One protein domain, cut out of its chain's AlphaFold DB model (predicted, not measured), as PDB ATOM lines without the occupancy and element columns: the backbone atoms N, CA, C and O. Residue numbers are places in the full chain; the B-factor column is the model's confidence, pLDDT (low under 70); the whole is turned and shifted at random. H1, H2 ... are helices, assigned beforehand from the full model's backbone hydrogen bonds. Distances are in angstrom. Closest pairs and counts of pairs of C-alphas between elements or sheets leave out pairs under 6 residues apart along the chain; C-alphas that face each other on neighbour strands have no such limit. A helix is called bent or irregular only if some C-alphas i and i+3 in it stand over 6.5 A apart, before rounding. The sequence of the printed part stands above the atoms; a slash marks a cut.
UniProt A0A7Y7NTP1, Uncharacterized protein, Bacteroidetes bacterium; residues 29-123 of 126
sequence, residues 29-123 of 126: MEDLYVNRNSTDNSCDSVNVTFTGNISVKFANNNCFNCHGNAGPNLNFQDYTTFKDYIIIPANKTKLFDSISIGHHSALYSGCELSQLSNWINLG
ATOM      1  N   MET A  29     -19.911  18.864 -24.953       56.53
ATOM      2  CA  MET A  29     -20.443  17.556 -25.306       56.53
ATOM      3  C   MET A  29     -21.832  17.321 -24.688       56.53
ATOM      4  O   MET A  29     -22.719  16.818 -25.367       56.53
ATOM      5  N   GLU A  30     -22.066  17.742 -23.443       57.94
ATOM      6  CA  GLU A  30     -23.368  17.598 -22.784       57.94
ATOM      7  C   GLU A  30     -24.520  18.312 -23.512       57.94
ATOM      8  O   GLU A  30     -25.591  17.717 -23.620       57.94
ATOM      9  N   ASP A  31     -24.320  19.519 -24.062       61.00
ATOM     10  CA  ASP A  31     -25.393  20.231 -24.782       61.00
ATOM     11  C   ASP A  31     -25.669  19.605 -26.154       61.00
ATOM     12  O   ASP A  31     -26.801  19.635 -26.638       61.00
ATOM     13  N   LEU A  32     -24.658  18.981 -26.765       56.75
ATOM     14  CA  LEU A  32     -24.813  18.243 -28.020       56.75
ATOM     15  C   LEU A  32     -25.410  16.838 -27.825       56.75
ATOM     16  O   LEU A  32     -25.994  16.290 -28.761       56.75
ATOM     17  N   TYR A  33     -25.282  16.238 -26.634       57.12
ATOM     18  CA  TYR A  33     -25.571  14.814 -26.390       57.12
ATOM     19  C   TYR A  33     -26.637  14.549 -25.312       57.12
ATOM     20  O   TYR A  33     -26.664  13.469 -24.713       57.12
ATOM     21  N   VAL A  34     -27.572  15.487 -25.114       53.03
ATOM     22  CA  VAL A  34     -28.692  15.407 -24.147       53.03
ATOM     23  C   VAL A  34     -29.505  14.098 -24.253       53.03
ATOM     24  O   VAL A  34     -30.044  13.615 -23.258       53.03
ATOM     25  N   ASN A  35     -29.546  13.455 -25.427       51.91
ATOM     26  CA  ASN A  35     -30.320  12.229 -25.662       51.91
ATOM     27  C   ASN A  35     -29.651  10.912 -25.230       51.91
ATOM     28  O   ASN A  35     -30.280   9.862 -25.334       51.91
ATOM     29  N   ARG A  36     -28.416  10.914 -24.708       49.72
ATOM     30  CA  ARG A  36     -27.790   9.664 -24.225       49.72
ATOM     31  C   ARG A  36     -28.384   9.114 -22.930       49.72
ATOM     32  O   ARG A  36     -28.256   7.921 -22.675       49.72
ATOM     33  N   ASN A  37     -29.044   9.967 -22.150       47.62
ATOM     34  CA  ASN A  37     -29.663   9.604 -20.875       47.62
ATOM     35  C   ASN A  37     -31.181   9.403 -20.977       47.62
ATOM     36  O   ASN A  37     -31.856   9.334 -19.948       47.62
ATOM     37  N   SER A  38     -31.736   9.278 -22.189       50.69
ATOM     38  CA  SER A  38     -33.083   8.735 -22.338       50.69
ATOM     39  C   SER A  38     -33.020   7.239 -22.023       50.69
ATOM     40  O   SER A  38     -32.751   6.376 -22.856       50.69
ATOM     41  N   THR A  39     -33.234   6.927 -20.748       48.44
ATOM     42  CA  THR A  39     -33.641   5.595 -20.304       48.44
ATOM     43  C   THR A  39     -35.065   5.381 -20.797       48.44
ATOM     44  O   THR A  39     -36.037   5.478 -20.052       48.44
ATOM     45  N   ASP A  40     -35.199   5.166 -22.104       52.56
ATOM     46  CA  ASP A  40     -36.445   4.691 -22.669       52.56
ATOM     47  C   ASP A  40     -36.641   3.257 -22.166       52.56
ATOM     48  O   ASP A  40     -36.084   2.288 -22.688       52.56
ATOM     49  N   ASN A  41     -37.399   3.138 -21.074       53.25
ATOM     50  CA  ASN A  41     -37.755   1.873 -20.438       53.25
ATOM     51  C   ASN A  41     -38.619   0.974 -21.355       53.25
ATOM     52  O   ASN A  41     -38.997  -0.121 -20.945       53.25
ATOM     53  N   SER A  42     -38.913   1.410 -22.587       63.78
ATOM     54  CA  SER A  42     -39.665   0.687 -23.615       63.78
ATOM     55  C   SER A  42     -38.813   0.314 -24.844       63.78
ATOM     56  O   SER A  42     -39.323   0.238 -25.964       63.78
ATOM     57  N   CYS A  43     -37.513   0.063 -24.672       71.69
ATOM     58  CA  CYS A  43     -36.658  -0.396 -25.767       71.69
ATOM     59  C   CYS A  43     -36.999  -1.833 -26.219       71.69
ATOM     60  O   CYS A  43     -36.394  -2.802 -25.749       71.69
ATOM     61  N   ASP A  44     -37.942  -1.995 -27.152       74.38
ATOM     62  CA  ASP A  44     -38.115  -3.270 -27.858       74.38
ATOM     63  C   ASP A  44     -36.927  -3.472 -28.807       74.38
ATOM     64  O   ASP A  44     -36.804  -2.821 -29.846       74.38
ATOM     65  N   SER A  45     -36.018  -4.358 -28.413       76.25
ATOM     66  CA  SER A  45     -34.864  -4.764 -29.217       76.25
ATOM     67  C   SER A  45     -35.065  -6.116 -29.905       76.25
ATOM     68  O   SER A  45     -34.139  -6.609 -30.548       76.25
ATOM     69  N   VAL A  46     -36.253  -6.713 -29.775       74.56
ATOM     70  CA  VAL A  46     -36.579  -8.052 -30.277       74.56
ATOM     71  C   VAL A  46     -37.284  -7.965 -31.629       74.56
ATOM     72  O   VAL A  46     -36.874  -8.648 -32.565       74.56
ATOM     73  N   ASN A  47     -38.287  -7.094 -31.770       82.50
ATOM     74  CA  ASN A  47     -39.057  -6.950 -33.015       82.50
ATOM     75  C   ASN A  47     -38.597  -5.738 -33.834       82.50
ATOM     76  O   ASN A  47     -39.366  -4.818 -34.109       82.50
ATOM     77  N   VAL A  48     -37.317  -5.721 -34.206       85.88
ATOM     78  CA  VAL A  48     -36.728  -4.611 -34.967       85.88
ATOM     79  C   VAL A  48     -36.839  -4.892 -36.462       85.88
ATOM     80  O   VAL A  48     -36.381  -5.933 -36.923       85.88
ATOM     81  N   THR A  49     -37.397  -3.952 -37.224       86.81
ATOM     82  CA  THR A  49     -37.488  -4.010 -38.695       86.81
ATOM     83  C   THR A  49     -36.758  -2.832 -39.329       86.81
ATOM     84  O   THR A  49     -36.541  -1.790 -38.692       86.81
ATOM     85  N   PHE A  50     -36.382  -2.967 -40.601       86.56
ATOM     86  CA  PHE A  50     -35.755  -1.867 -41.320       86.56
ATOM     87  C   PHE A  50     -36.703  -0.669 -41.417       86.56
ATOM     88  O   PHE A  50     -36.323   0.445 -41.062       86.56
ATOM     89  N   THR A  51     -37.940  -0.902 -41.854       84.75
ATOM     90  CA  THR A  51     -38.921   0.169 -42.090       84.75
ATOM     91  C   THR A  51     -39.500   0.772 -40.812       84.75
ATOM     92  O   THR A  51     -39.741   1.978 -40.770       84.75
ATOM     93  N   GLY A  52     -39.706  -0.035 -39.767       83.62
ATOM     94  CA  GLY A  52     -40.306   0.420 -38.514       83.62
ATOM     95  C   GLY A  52     -39.327   1.105 -37.561       83.62
ATOM     96  O   GLY A  52     -39.745   1.919 -36.740       83.62
ATOM     97  N   ASN A  53     -38.031   0.793 -37.651       86.75
ATOM     98  CA  ASN A  53     -37.059   1.237 -36.651       86.75
ATOM     99  C   ASN A  53     -35.797   1.839 -37.274       86.75
ATOM    100  O   ASN A  53     -35.427   2.965 -36.942       86.75
ATOM    101  N   ILE A  54     -35.111   1.100 -38.147       87.12
ATOM    102  CA  ILE A  54     -33.758   1.467 -38.593       87.12
ATOM    103  C   ILE A  54     -33.777   2.672 -39.541       87.12
ATOM    104  O   ILE A  54     -33.037   3.632 -39.327       87.12
ATOM    105  N   SER A  55     -34.651   2.667 -40.550       85.75
ATOM    106  CA  SER A  55     -34.761   3.759 -41.524       85.75
ATOM    107  C   SER A  55     -35.201   5.067 -40.860       85.75
ATOM    108  O   SER A  55     -34.645   6.123 -41.154       85.75
ATOM    109  N   VAL A  56     -36.134   4.991 -39.904       84.31
ATOM    110  CA  VAL A  56     -36.612   6.139 -39.120       84.31
ATOM    111  C   VAL A  56     -35.465   6.757 -38.319       84.31
ATOM    112  O   VAL A  56     -35.290   7.973 -38.331       84.31
ATOM    113  N   LYS A  57     -34.624   5.935 -37.678       84.81
ATOM    114  CA  LYS A  57     -33.441   6.418 -36.944       84.81
ATOM    115  C   LYS A  57     -32.423   7.080 -37.864       84.81
ATOM    116  O   LYS A  57     -31.910   8.145 -37.538       84.81
ATOM    117  N   PHE A  58     -32.154   6.490 -39.024       86.50
ATOM    118  CA  PHE A  58     -31.239   7.076 -40.005       86.50
ATOM    119  C   PHE A  58     -31.758   8.392 -40.583       86.50
ATOM    120  O   PHE A  58     -30.965   9.306 -40.810       86.50
ATOM    121  N   ALA A  59     -33.072   8.519 -40.767       82.75
ATOM    122  CA  ALA A  59     -33.697   9.782 -41.136       82.75
ATOM    123  C   ALA A  59     -33.500  10.836 -40.035       82.75
ATOM    124  O   ALA A  59     -32.979  11.917 -40.307       82.75
ATOM    125  N   ASN A  60     -33.845  10.497 -38.789       83.81
ATOM    126  CA  ASN A  60     -33.775  11.408 -37.641       83.81
ATOM    127  C   ASN A  60     -32.342  11.873 -37.341       83.81
ATOM    128  O   ASN A  60     -32.124  13.032 -36.998       83.81
ATOM    129  N   ASN A  61     -31.362  10.992 -37.539       82.31
ATOM    130  CA  ASN A  61     -29.942  11.291 -37.363       82.31
ATOM    131  C   ASN A  61     -29.281  11.850 -38.635       82.31
ATOM    132  O   ASN A  61     -28.057  11.830 -38.756       82.31
ATOM    133  N   ASN A  62     -30.076  12.362 -39.586       85.31
ATOM    134  CA  ASN A  62     -29.621  13.047 -40.799       85.31
ATOM    135  C   ASN A  62     -28.708  12.214 -41.714       85.31
ATOM    136  O   ASN A  62     -28.020  12.759 -42.581       85.31
ATOM    137  N   CYS A  63     -28.711  10.887 -41.580       84.50
ATOM    138  CA  CYS A  63     -27.848  10.018 -42.368       84.50
ATOM    139  C   CYS A  63     -28.193  10.103 -43.866       84.50
ATOM    140  O   CYS A  63     -27.305  10.013 -44.712       84.50
ATOM    141  N   PHE A  64     -29.458  10.361 -44.208       85.56
ATOM    142  CA  PHE A  64     -29.930  10.501 -45.592       85.56
ATOM    143  C   PHE A  64     -29.358  11.721 -46.324       85.56
ATOM    144  O   PHE A  64     -29.330  11.724 -47.552       85.56
ATOM    145  N   ASN A  65     -28.850  12.727 -45.610       84.38
ATOM    146  CA  ASN A  65     -28.256  13.902 -46.249       84.38
ATOM    147  C   ASN A  65     -26.979  13.540 -47.019       84.38
ATOM    148  O   ASN A  65     -26.709  14.105 -48.075       84.38
ATOM    149  N   CYS A  66     -26.220  12.565 -46.512       82.38
ATOM    150  CA  CYS A  66     -25.009  12.059 -47.162       82.38
ATOM    151  C   CYS A  66     -25.225  10.690 -47.828       82.38
ATOM    152  O   CYS A  66     -24.542  10.364 -48.795       82.38
ATOM    153  N   HIS A  67     -26.187   9.904 -47.338       81.50
ATOM    154  CA  HIS A  67     -26.448   8.523 -47.756       81.50
ATOM    155  C   HIS A  67     -27.859   8.318 -48.335       81.50
ATOM    156  O   HIS A  67     -28.433   7.241 -48.197       81.50
ATOM    157  N   GLY A  68     -28.456   9.352 -48.936       75.12
ATOM    158  CA  GLY A  68     -29.814   9.305 -49.497       75.12
ATOM    159  C   GLY A  68     -29.902   9.317 -51.022       75.12
ATOM    160  O   GLY A  68     -30.913   8.893 -51.563       75.12
ATOM    161  N   ASN A  69     -28.859   9.769 -51.726       70.06
ATOM    162  CA  ASN A  69     -28.833   9.824 -53.190       70.06
ATOM    163  C   ASN A  69     -27.434   9.492 -53.723       70.06
ATOM    164  O   ASN A  69     -26.511  10.281 -53.549       70.06
ATOM    165  N   ALA A  70     -27.307   8.327 -54.371       55.91
ATOM    166  CA  ALA A  70     -26.254   7.936 -55.321       55.91
ATOM    167  C   ALA A  70     -24.801   8.389 -55.029       55.91
ATOM    168  O   ALA A  70     -24.032   8.661 -55.949       55.91
ATOM    169  N   GLY A  71     -24.388   8.427 -53.760       58.00
ATOM    170  CA  GLY A  71     -22.973   8.370 -53.404       58.00
ATOM    171  C   GLY A  71     -22.458   6.942 -53.627       58.00
ATOM    172  O   GLY A  71     -23.214   5.997 -53.401       58.00
ATOM    173  N   PRO A  72     -21.196   6.736 -54.042       53.16
ATOM    174  CA  PRO A  72     -20.732   5.461 -54.593       53.16
ATOM    175  C   PRO A  72     -20.760   4.246 -53.649       53.16
ATOM    176  O   PRO A  72     -20.349   3.179 -54.083       53.16
ATOM    177  N   ASN A  73     -21.184   4.355 -52.380       61.31
ATOM    178  CA  ASN A  73     -20.931   3.282 -51.411       61.31
ATOM    179  C   ASN A  73     -22.002   2.971 -50.350       61.31
ATOM    180  O   ASN A  73     -21.761   2.031 -49.600       61.31
ATOM    181  N   LEU A  74     -23.133   3.684 -50.232       73.25
ATOM    182  CA  LEU A  74     -24.197   3.295 -49.283       73.25
ATOM    183  C   LEU A  74     -25.449   4.168 -49.449       73.25
ATOM    184  O   LEU A  74     -25.356   5.385 -49.273       73.25
ATOM    185  N   ASN A  75     -26.604   3.563 -49.739       79.62
ATOM    186  CA  ASN A  75     -27.907   4.233 -49.704       79.62
ATOM    187  C   ASN A  75     -28.743   3.662 -48.552       79.62
ATOM    188  O   ASN A  75     -28.972   2.459 -48.507       79.62
ATOM    189  N   PHE A  76     -29.193   4.514 -47.631       79.88
ATOM    190  CA  PHE A  76     -30.014   4.121 -46.482       79.88
ATOM    191  C   PHE A  76     -31.522   4.262 -46.712       79.88
ATOM    192  O   PHE A  76     -32.298   3.916 -45.825       79.88
ATOM    193  N   GLN A  77     -31.955   4.786 -47.861       79.00
ATOM    194  CA  GLN A  77     -33.380   4.938 -48.176       79.00
ATOM    195  C   GLN A  77     -33.982   3.685 -48.818       79.00
ATOM    196  O   GLN A  77     -35.190   3.478 -48.735       79.00
ATOM    197  N   ASP A  78     -33.155   2.839 -49.435       79.81
ATOM    198  CA  ASP A  78     -33.596   1.602 -50.072       79.81
ATOM    199  C   ASP A  78     -32.979   0.383 -49.381       79.81
ATOM    200  O   ASP A  78     -31.768   0.173 -49.400       79.81
ATOM    201  N   TYR A  79     -33.843  -0.454 -48.805       83.12
ATOM    202  CA  TYR A  79     -33.447  -1.692 -48.140       83.12
ATOM    203  C   TYR A  79     -32.681  -2.641 -49.073       83.12
ATOM    204  O   TYR A  79     -31.755  -3.323 -48.635       83.12
ATOM    205  N   THR A  80     -33.049  -2.687 -50.356       80.19
ATOM    206  CA  THR A  80     -32.481  -3.645 -51.313       80.19
ATOM    207  C   THR A  80     -31.008  -3.371 -51.554       80.19
ATOM    208  O   THR A  80     -30.199  -4.288 -51.464       80.19
ATOM    209  N   THR A  81     -30.656  -2.113 -51.809       74.81
ATOM    210  CA  THR A  81     -29.255  -1.700 -51.911       74.81
ATOM    211  C   THR A  81     -28.551  -1.730 -50.561       74.81
ATOM    212  O   THR A  81     -27.385  -2.100 -50.504       74.81
ATOM    213  N   PHE A  82     -29.239  -1.391 -49.469       77.19
ATOM    214  CA  PHE A  82     -28.642  -1.327 -48.138       77.19
ATOM    215  C   PHE A  82     -28.222  -2.694 -47.579       77.19
ATOM    216  O   PHE A  82     -27.107  -2.827 -47.072       77.19
ATOM    217  N   LYS A  83     -29.084  -3.715 -47.679       77.31
ATOM    218  CA  LYS A  83     -28.837  -5.046 -47.098       77.31
ATOM    219  C   LYS A  83     -27.548  -5.677 -47.643       77.31
ATOM    220  O   LYS A  83     -26.791  -6.281 -46.886       77.31
ATOM    221  N   ASP A  84     -27.243  -5.455 -48.921       71.31
ATOM    222  CA  ASP A  84     -26.068  -6.023 -49.587       71.31
ATOM    223  C   ASP A  84     -24.751  -5.483 -48.989       71.31
ATOM    224  O   ASP A  84     -23.732  -6.174 -48.998       71.31
ATOM    225  N   TYR A  85     -24.771  -4.292 -48.373       70.00
ATOM    226  CA  TYR A  85     -23.625  -3.720 -47.654       70.00
ATOM    227  C   TYR A  85     -23.470  -4.224 -46.210       70.00
ATOM    228  O   TYR A  85     -22.407  -4.044 -45.611       70.00
ATOM    229  N   ILE A  86     -24.507  -4.838 -45.634       69.56
ATOM    230  CA  ILE A  86     -24.551  -5.256 -44.221       69.56
ATOM    231  C   ILE A  86     -24.328  -6.763 -44.072       69.56
ATOM    232  O   ILE A  86     -23.796  -7.199 -43.056       69.56
ATOM    233  N   ILE A  87     -24.687  -7.557 -45.086       62.00
ATOM    234  CA  ILE A  87     -24.642  -9.032 -45.059       62.00
ATOM    235  C   ILE A  87     -23.199  -9.598 -45.168       62.00
ATOM    236  O   ILE A  87     -22.970 -10.793 -44.982       62.00
ATOM    237  N   ILE A  88     -22.179  -8.757 -45.381       57.16
ATOM    238  CA  ILE A  88     -20.755  -9.148 -45.292       57.16
ATOM    239  C   ILE A  88     -20.411  -9.415 -43.805       57.16
ATOM    240  O   ILE A  88     -20.750  -8.590 -42.960       57.16
ATOM    241  N   PRO A  89     -19.783 -10.555 -43.438       50.28
ATOM    242  CA  PRO A  89     -20.089 -11.307 -42.217       50.28
ATOM    243  C   PRO A  89     -20.191 -10.490 -40.917       50.28
ATOM    244  O   PRO A  89     -19.211  -9.940 -40.416       50.28
ATOM    245  N   ALA A  90     -21.422 -10.532 -40.398       51.03
ATOM    246  CA  ALA A  90     -22.067 -10.170 -39.127       51.03
ATOM    247  C   ALA A  90     -21.282  -9.657 -37.904       51.03
ATOM    248  O   ALA A  90     -21.906  -9.054 -37.038       51.03
ATOM    249  N   ASN A  91     -19.969  -9.835 -37.773       47.31
ATOM    250  CA  ASN A  91     -19.325  -9.562 -36.483       47.31
ATOM    251  C   ASN A  91     -18.730  -8.163 -36.330       47.31
ATOM    252  O   ASN A  91     -18.442  -7.799 -35.196       47.31
ATOM    253  N   LYS A  92     -18.574  -7.386 -37.413       52.47
ATOM    254  CA  LYS A  92     -18.162  -5.966 -37.407       52.47
ATOM    255  C   LYS A  92     -18.522  -5.320 -38.738       52.47
ATOM    256  O   LYS A  92     -17.662  -5.113 -39.597       52.47
ATOM    257  N   THR A  93     -19.804  -5.057 -38.978       62.84
ATOM    258  CA  THR A  93     -20.134  -4.250 -40.154       62.84
ATOM    259  C   THR A  93     -19.469  -2.890 -39.960       62.84
ATOM    260  O   THR A  93     -19.535  -2.306 -38.876       62.84
ATOM    261  N   LYS A  94     -18.818  -2.363 -41.006       70.56
ATOM    262  CA  LYS A  94     -18.273  -0.994 -40.974       70.56
ATOM    263  C   LYS A  94     -19.326  -0.001 -40.483       70.56
ATOM    264  O   LYS A  94     -18.972   0.987 -39.855       70.56
ATOM    265  N   LEU A  95     -20.602  -0.286 -40.747       79.12
ATOM    266  CA  LEU A  95     -21.743   0.468 -40.258       79.12
ATOM    267  C   LEU A  95     -21.836   0.482 -38.726       79.12
ATOM    268  O   LEU A  95     -21.816   1.566 -38.150       79.12
ATOM    269  N   PHE A  96     -21.925  -0.682 -38.070       81.00
ATOM    270  CA  PHE A  96     -22.076  -0.732 -36.615       81.00
ATOM    271  C   PHE A  96     -20.883  -0.089 -35.906       81.00
ATOM    272  O   PHE A  96     -21.082   0.695 -34.985       81.00
ATOM    273  N   ASP A  97     -19.654  -0.335 -36.363       79.38
ATOM    274  CA  ASP A  97     -18.464   0.292 -35.773       79.38
ATOM    275  C   ASP A  97     -18.458   1.816 -36.005       79.38
ATOM    276  O   ASP A  97     -18.204   2.592 -35.081       79.38
ATOM    277  N   SER A  98     -18.825   2.276 -37.209       78.31
ATOM    278  CA  SER A  98     -18.923   3.715 -37.524       78.31
ATOM    279  C   SER A  98     -19.977   4.440 -36.685       78.31
ATOM    280  O   SER A  98     -19.842   5.641 -36.435       78.31
ATOM    281  N   ILE A  99     -21.012   3.711 -36.260       83.19
ATOM    282  CA  ILE A  99     -22.111   4.216 -35.440       83.19
ATOM    283  C   ILE A  99     -21.854   4.037 -33.945       83.19
ATOM    284  O   ILE A  99     -22.323   4.870 -33.198       83.19
ATOM    285  N   SER A 100     -21.151   3.004 -33.478       80.19
ATOM    286  CA  SER A 100     -21.000   2.714 -32.038       80.19
ATOM    287  C   SER A 100     -19.747   3.330 -31.420       80.19
ATOM    288  O   SER A 100     -19.786   3.788 -30.280       80.19
ATOM    289  N   ILE A 101     -18.646   3.382 -32.174       76.56
ATOM    290  CA  ILE A 101     -17.346   3.900 -31.711       76.56
ATOM    291  C   ILE A 101     -16.774   4.987 -32.630       76.56
ATOM    292  O   ILE A 101     -15.777   5.620 -32.294       76.56
ATOM    293  N   GLY A 102     -17.389   5.202 -33.794       70.88
ATOM    294  CA  GLY A 102     -16.954   6.185 -34.780       70.88
ATOM    295  C   GLY A 102     -17.521   7.590 -34.567       70.88
ATOM    296  O   GLY A 102     -18.044   7.945 -33.507       70.88
ATOM    297  N   HIS A 103     -17.442   8.385 -35.637       70.69
ATOM    298  CA  HIS A 103     -17.879   9.785 -35.708       70.69
ATOM    299  C   HIS A 103     -19.343  10.004 -35.279       70.69
ATOM    300  O   HIS A 103     -19.694  11.084 -34.821       70.69
ATOM    301  N   HIS A 104     -20.192   8.975 -35.387       78.62
ATOM    302  CA  HIS A 104     -21.622   9.056 -35.073       78.62
ATOM    303  C   HIS A 104     -22.008   8.379 -33.754       78.62
ATOM    304  O   HIS A 104     -23.193   8.342 -33.433       78.62
ATOM    305  N   SER A 105     -21.029   7.894 -32.973       73.62
ATOM    306  CA  SER A 105     -21.245   7.259 -31.655       73.62
ATOM    307  C   SER A 105     -22.197   8.034 -30.769       73.62
ATOM    308  O   SER A 105     -23.010   7.446 -30.061       73.62
ATOM    309  N   ALA A 106     -22.126   9.356 -30.836       75.00
ATOM    310  CA  ALA A 106     -22.868  10.241 -29.971       75.00
ATOM    311  C   ALA A 106     -24.306  10.563 -30.385       75.00
ATOM    312  O   ALA A 106     -25.040  11.146 -29.592       75.00
ATOM    313  N   LEU A 107     -24.723  10.109 -31.566       78.06
ATOM    314  CA  LEU A 107     -26.086  10.280 -32.072       78.06
ATOM    315  C   LEU A 107     -27.047   9.171 -31.629       78.06
ATOM    316  O   LEU A 107     -28.242   9.279 -31.876       78.06
ATOM    317  N   TYR A 108     -26.533   8.103 -31.015       80.75
ATOM    318  CA  TYR A 108     -27.318   6.918 -30.686       80.75
ATOM    319  C   TYR A 108     -27.275   6.629 -29.188       80.75
ATOM    320  O   TYR A 108     -26.205   6.621 -28.564       80.75
ATOM    321  N   SER A 109     -28.444   6.361 -28.610       82.44
ATOM    322  CA  SER A 109     -28.538   5.846 -27.242       82.44
ATOM    323  C   SER A 109     -28.142   4.365 -27.184       82.44
ATOM    324  O   SER A 109     -28.099   3.665 -28.202       82.44
ATOM    325  N   GLY A 110     -27.872   3.853 -25.977       82.31
ATOM    326  CA  GLY A 110     -27.550   2.434 -25.786       82.31
ATOM    327  C   GLY A 110     -28.636   1.498 -26.331       82.31
ATOM    328  O   GLY A 110     -28.315   0.501 -26.971       82.31
ATOM    329  N   CYS A 111     -29.911   1.866 -26.169       83.25
ATOM    330  CA  CYS A 111     -31.042   1.128 -26.735       83.25
ATOM    331  C   CYS A 111     -30.969   1.051 -28.264       83.25
ATOM    332  O   CYS A 111     -31.176  -0.006 -28.857       83.25
ATOM    333  N   GLU A 112     -30.661   2.166 -28.919       85.62
ATOM    334  CA  GLU A 112     -30.653   2.236 -30.379       85.62
ATOM    335  C   GLU A 112     -29.493   1.440 -30.969       85.62
ATOM    336  O   GLU A 112     -29.655   0.780 -31.997       85.62
ATOM    337  N   LEU A 113     -28.350   1.441 -30.276       85.06
ATOM    338  CA  LEU A 113     -27.228   0.564 -30.592       85.06
ATOM    339  C   LEU A 113     -27.614  -0.911 -30.411       85.06
ATOM    340  O   LEU A 113     -27.286  -1.728 -31.272       85.06
ATOM    341  N   SER A 114     -28.353  -1.264 -29.355       84.88
ATOM    342  CA  SER A 114     -28.864  -2.630 -29.163       84.88
ATOM    343  C   SER A 114     -29.866  -3.043 -30.245       84.88
ATOM    344  O   SER A 114     -29.761  -4.149 -30.767       84.88
ATOM    345  N   GLN A 115     -30.790  -2.163 -30.640       86.38
ATOM    346  CA  GLN A 115     -31.726  -2.413 -31.742       86.38
ATOM    347  C   GLN A 115     -30.988  -2.640 -33.065       86.38
ATOM    348  O   GLN A 115     -31.289  -3.600 -33.771       86.38
ATOM    349  N   LEU A 116     -29.993  -1.804 -33.379       86.12
ATOM    350  CA  LEU A 116     -29.173  -1.964 -34.580       86.12
ATOM    351  C   LEU A 116     -28.376  -3.277 -34.548       86.12
ATOM    352  O   LEU A 116     -28.348  -3.994 -35.546       86.12
ATOM    353  N   SER A 117     -27.756  -3.608 -33.411       84.75
ATOM    354  CA  SER A 117     -27.005  -4.857 -33.242       84.75
ATOM    355  C   SER A 117     -27.901  -6.083 -33.424       84.75
ATOM    356  O   SER A 117     -27.576  -6.966 -34.216       84.75
ATOM    357  N   ASN A 118     -29.065  -6.113 -32.768       85.62
ATOM    358  CA  ASN A 118     -30.009  -7.224 -32.876       85.62
ATOM    359  C   ASN A 118     -30.566  -7.364 -34.293       85.62
ATOM    360  O   ASN A 118     -30.616  -8.472 -34.819       85.62
ATOM    361  N   TRP A 119     -30.912  -6.253 -34.943       86.38
ATOM    362  CA  TRP A 119     -31.379  -6.259 -36.326       86.38
ATOM    363  C   TRP A 119     -30.336  -6.837 -37.295       86.38
ATOM    364  O   TRP A 119     -30.677  -7.670 -38.134       86.38
ATOM    365  N   ILE A 120     -29.055  -6.475 -37.145       83.00
ATOM    366  CA  ILE A 120     -27.955  -7.062 -37.932       83.00
ATOM    367  C   ILE A 120     -27.823  -8.564 -37.637       83.00
ATOM    368  O   ILE A 120     -27.758  -9.370 -38.566       83.00
ATOM    369  N   ASN A 121     -27.834  -8.954 -36.358       82.31
ATOM    370  CA  ASN A 121     -27.663 -10.346 -35.926       82.31
ATOM    371  C   ASN A 121     -28.810 -11.268 -36.375       82.31
ATOM    372  O   ASN A 121     -28.587 -12.455 -36.602       82.31
ATOM    373  N   LEU A 122     -30.021 -10.728 -36.535       83.38
ATOM    374  CA  LEU A 122     -31.190 -11.447 -37.047       83.38
ATOM    375  C   LEU A 122     -31.214 -11.564 -38.582       83.38
ATOM    376  O   LEU A 122     -32.187 -12.069 -39.139       83.38
ATOM    377  N   GLY A 123     -30.164 -11.120 -39.279       79.62
ATOM    378  CA  GLY A 123     -30.107 -11.167 -40.741       79.62
ATOM    379  C   GLY A 123     -30.910 -10.052 -41.409       79.62
ATOM    380  O   GLY A 123     -31.473 -10.263 -42.482       79.62
TER     381      GLY A 123
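What this domain is: This is residues 29 to 123 of the 126 residues of an uncharacterized protein of Bacteroidetes bacterium (UniProt A0A7Y7NTP1). Helix H7 has H6 beside it, folded back as a helical hairpin, and H3 near it on another side at a steep angle, while H5 lies across the end where H7 finishes and H3 and H6 begin. The short H4 follows H3, and the small H1 and H2 lie far out, joined to H3 by a long stretch without a named element, residues 38 to 49. The helices have few close contacts with each other, yet the whole is compact, with a radius of gyration of the C-alphas of 13.2 A and spans of 34 by 27 by 23 A. The printed part has 95 residues with seven named helices, H1 to H7 in order, and no named strand; its class is all helix.

How they stand to each other: H1, residues 29 to 32, and H2, residues 34 to 37, meet only through their link. H2 is close to but not clearly touching H7, residues 110 to 121; their closest C-alphas, of Arg 36 and Gly 110, are 7.4 A apart. H3, residues 50 to 60, is close to but not clearly touching H7, with the closest C-alphas, of Ile 54 and Leu 116, 7.0 A apart, at a steep tilt of 44 degrees, opposite ways. H4, residues 63 to 67, is close to but not clearly touching H3; the closest C-alphas, of Phe 58 and Phe 64, are 6.7 A apart. H5, residues 79 to 86, is close to but not clearly touching H7, about perpendicular at 88 degrees, with the closest C-alphas, of Ile 86 and Ile 120, 7.4 A apart. H6, residues 94 to 100, touches H7 at its residues 113 to 117 alone, in a hairpin with a shallow tilt of 23 degrees, opposite ways; the closest C-alphas, of Ser 100 and Leu 113, are 6.7 A apart. H3 and H6 are apart. In H4, H6 and H7 every O i to N i+4 pair is within hydrogen-bond range; H3 has 5 of 7, H5 has 1 of 4 beside 3 of 5 O i to N i+3 pairs, and H1 and H2 are too short for such a pair.

Where its parts are: H1 begins at C-alpha 29 (-20.443, 17.556, -25.306). H2 is irregular, but only just, with C-alphas 34 and 37 6.7 A apart. H3 is 13.9 A long, begins at C-alpha 50 (-35.755, -1.867, -41.320) and is irregular, with C-alphas 52 and 55 7.1 A apart. H5 is 10.4 A long and H6 10.1 A. H7, 16.3 A long, ends at C-alpha 121 (-27.663, -10.346, -35.926).

The domain as a whole: The C-alphas farthest apart, of Asn 41 and Pro 72, are 38.3 A apart. The printed part has no cut. The links from H2 to H3 and from H4 to H5 are long. The mean pLDDT of the printed part is 73.7, and it is under 70 in residues 29 to 42, 70 to 73 and 86 to 93.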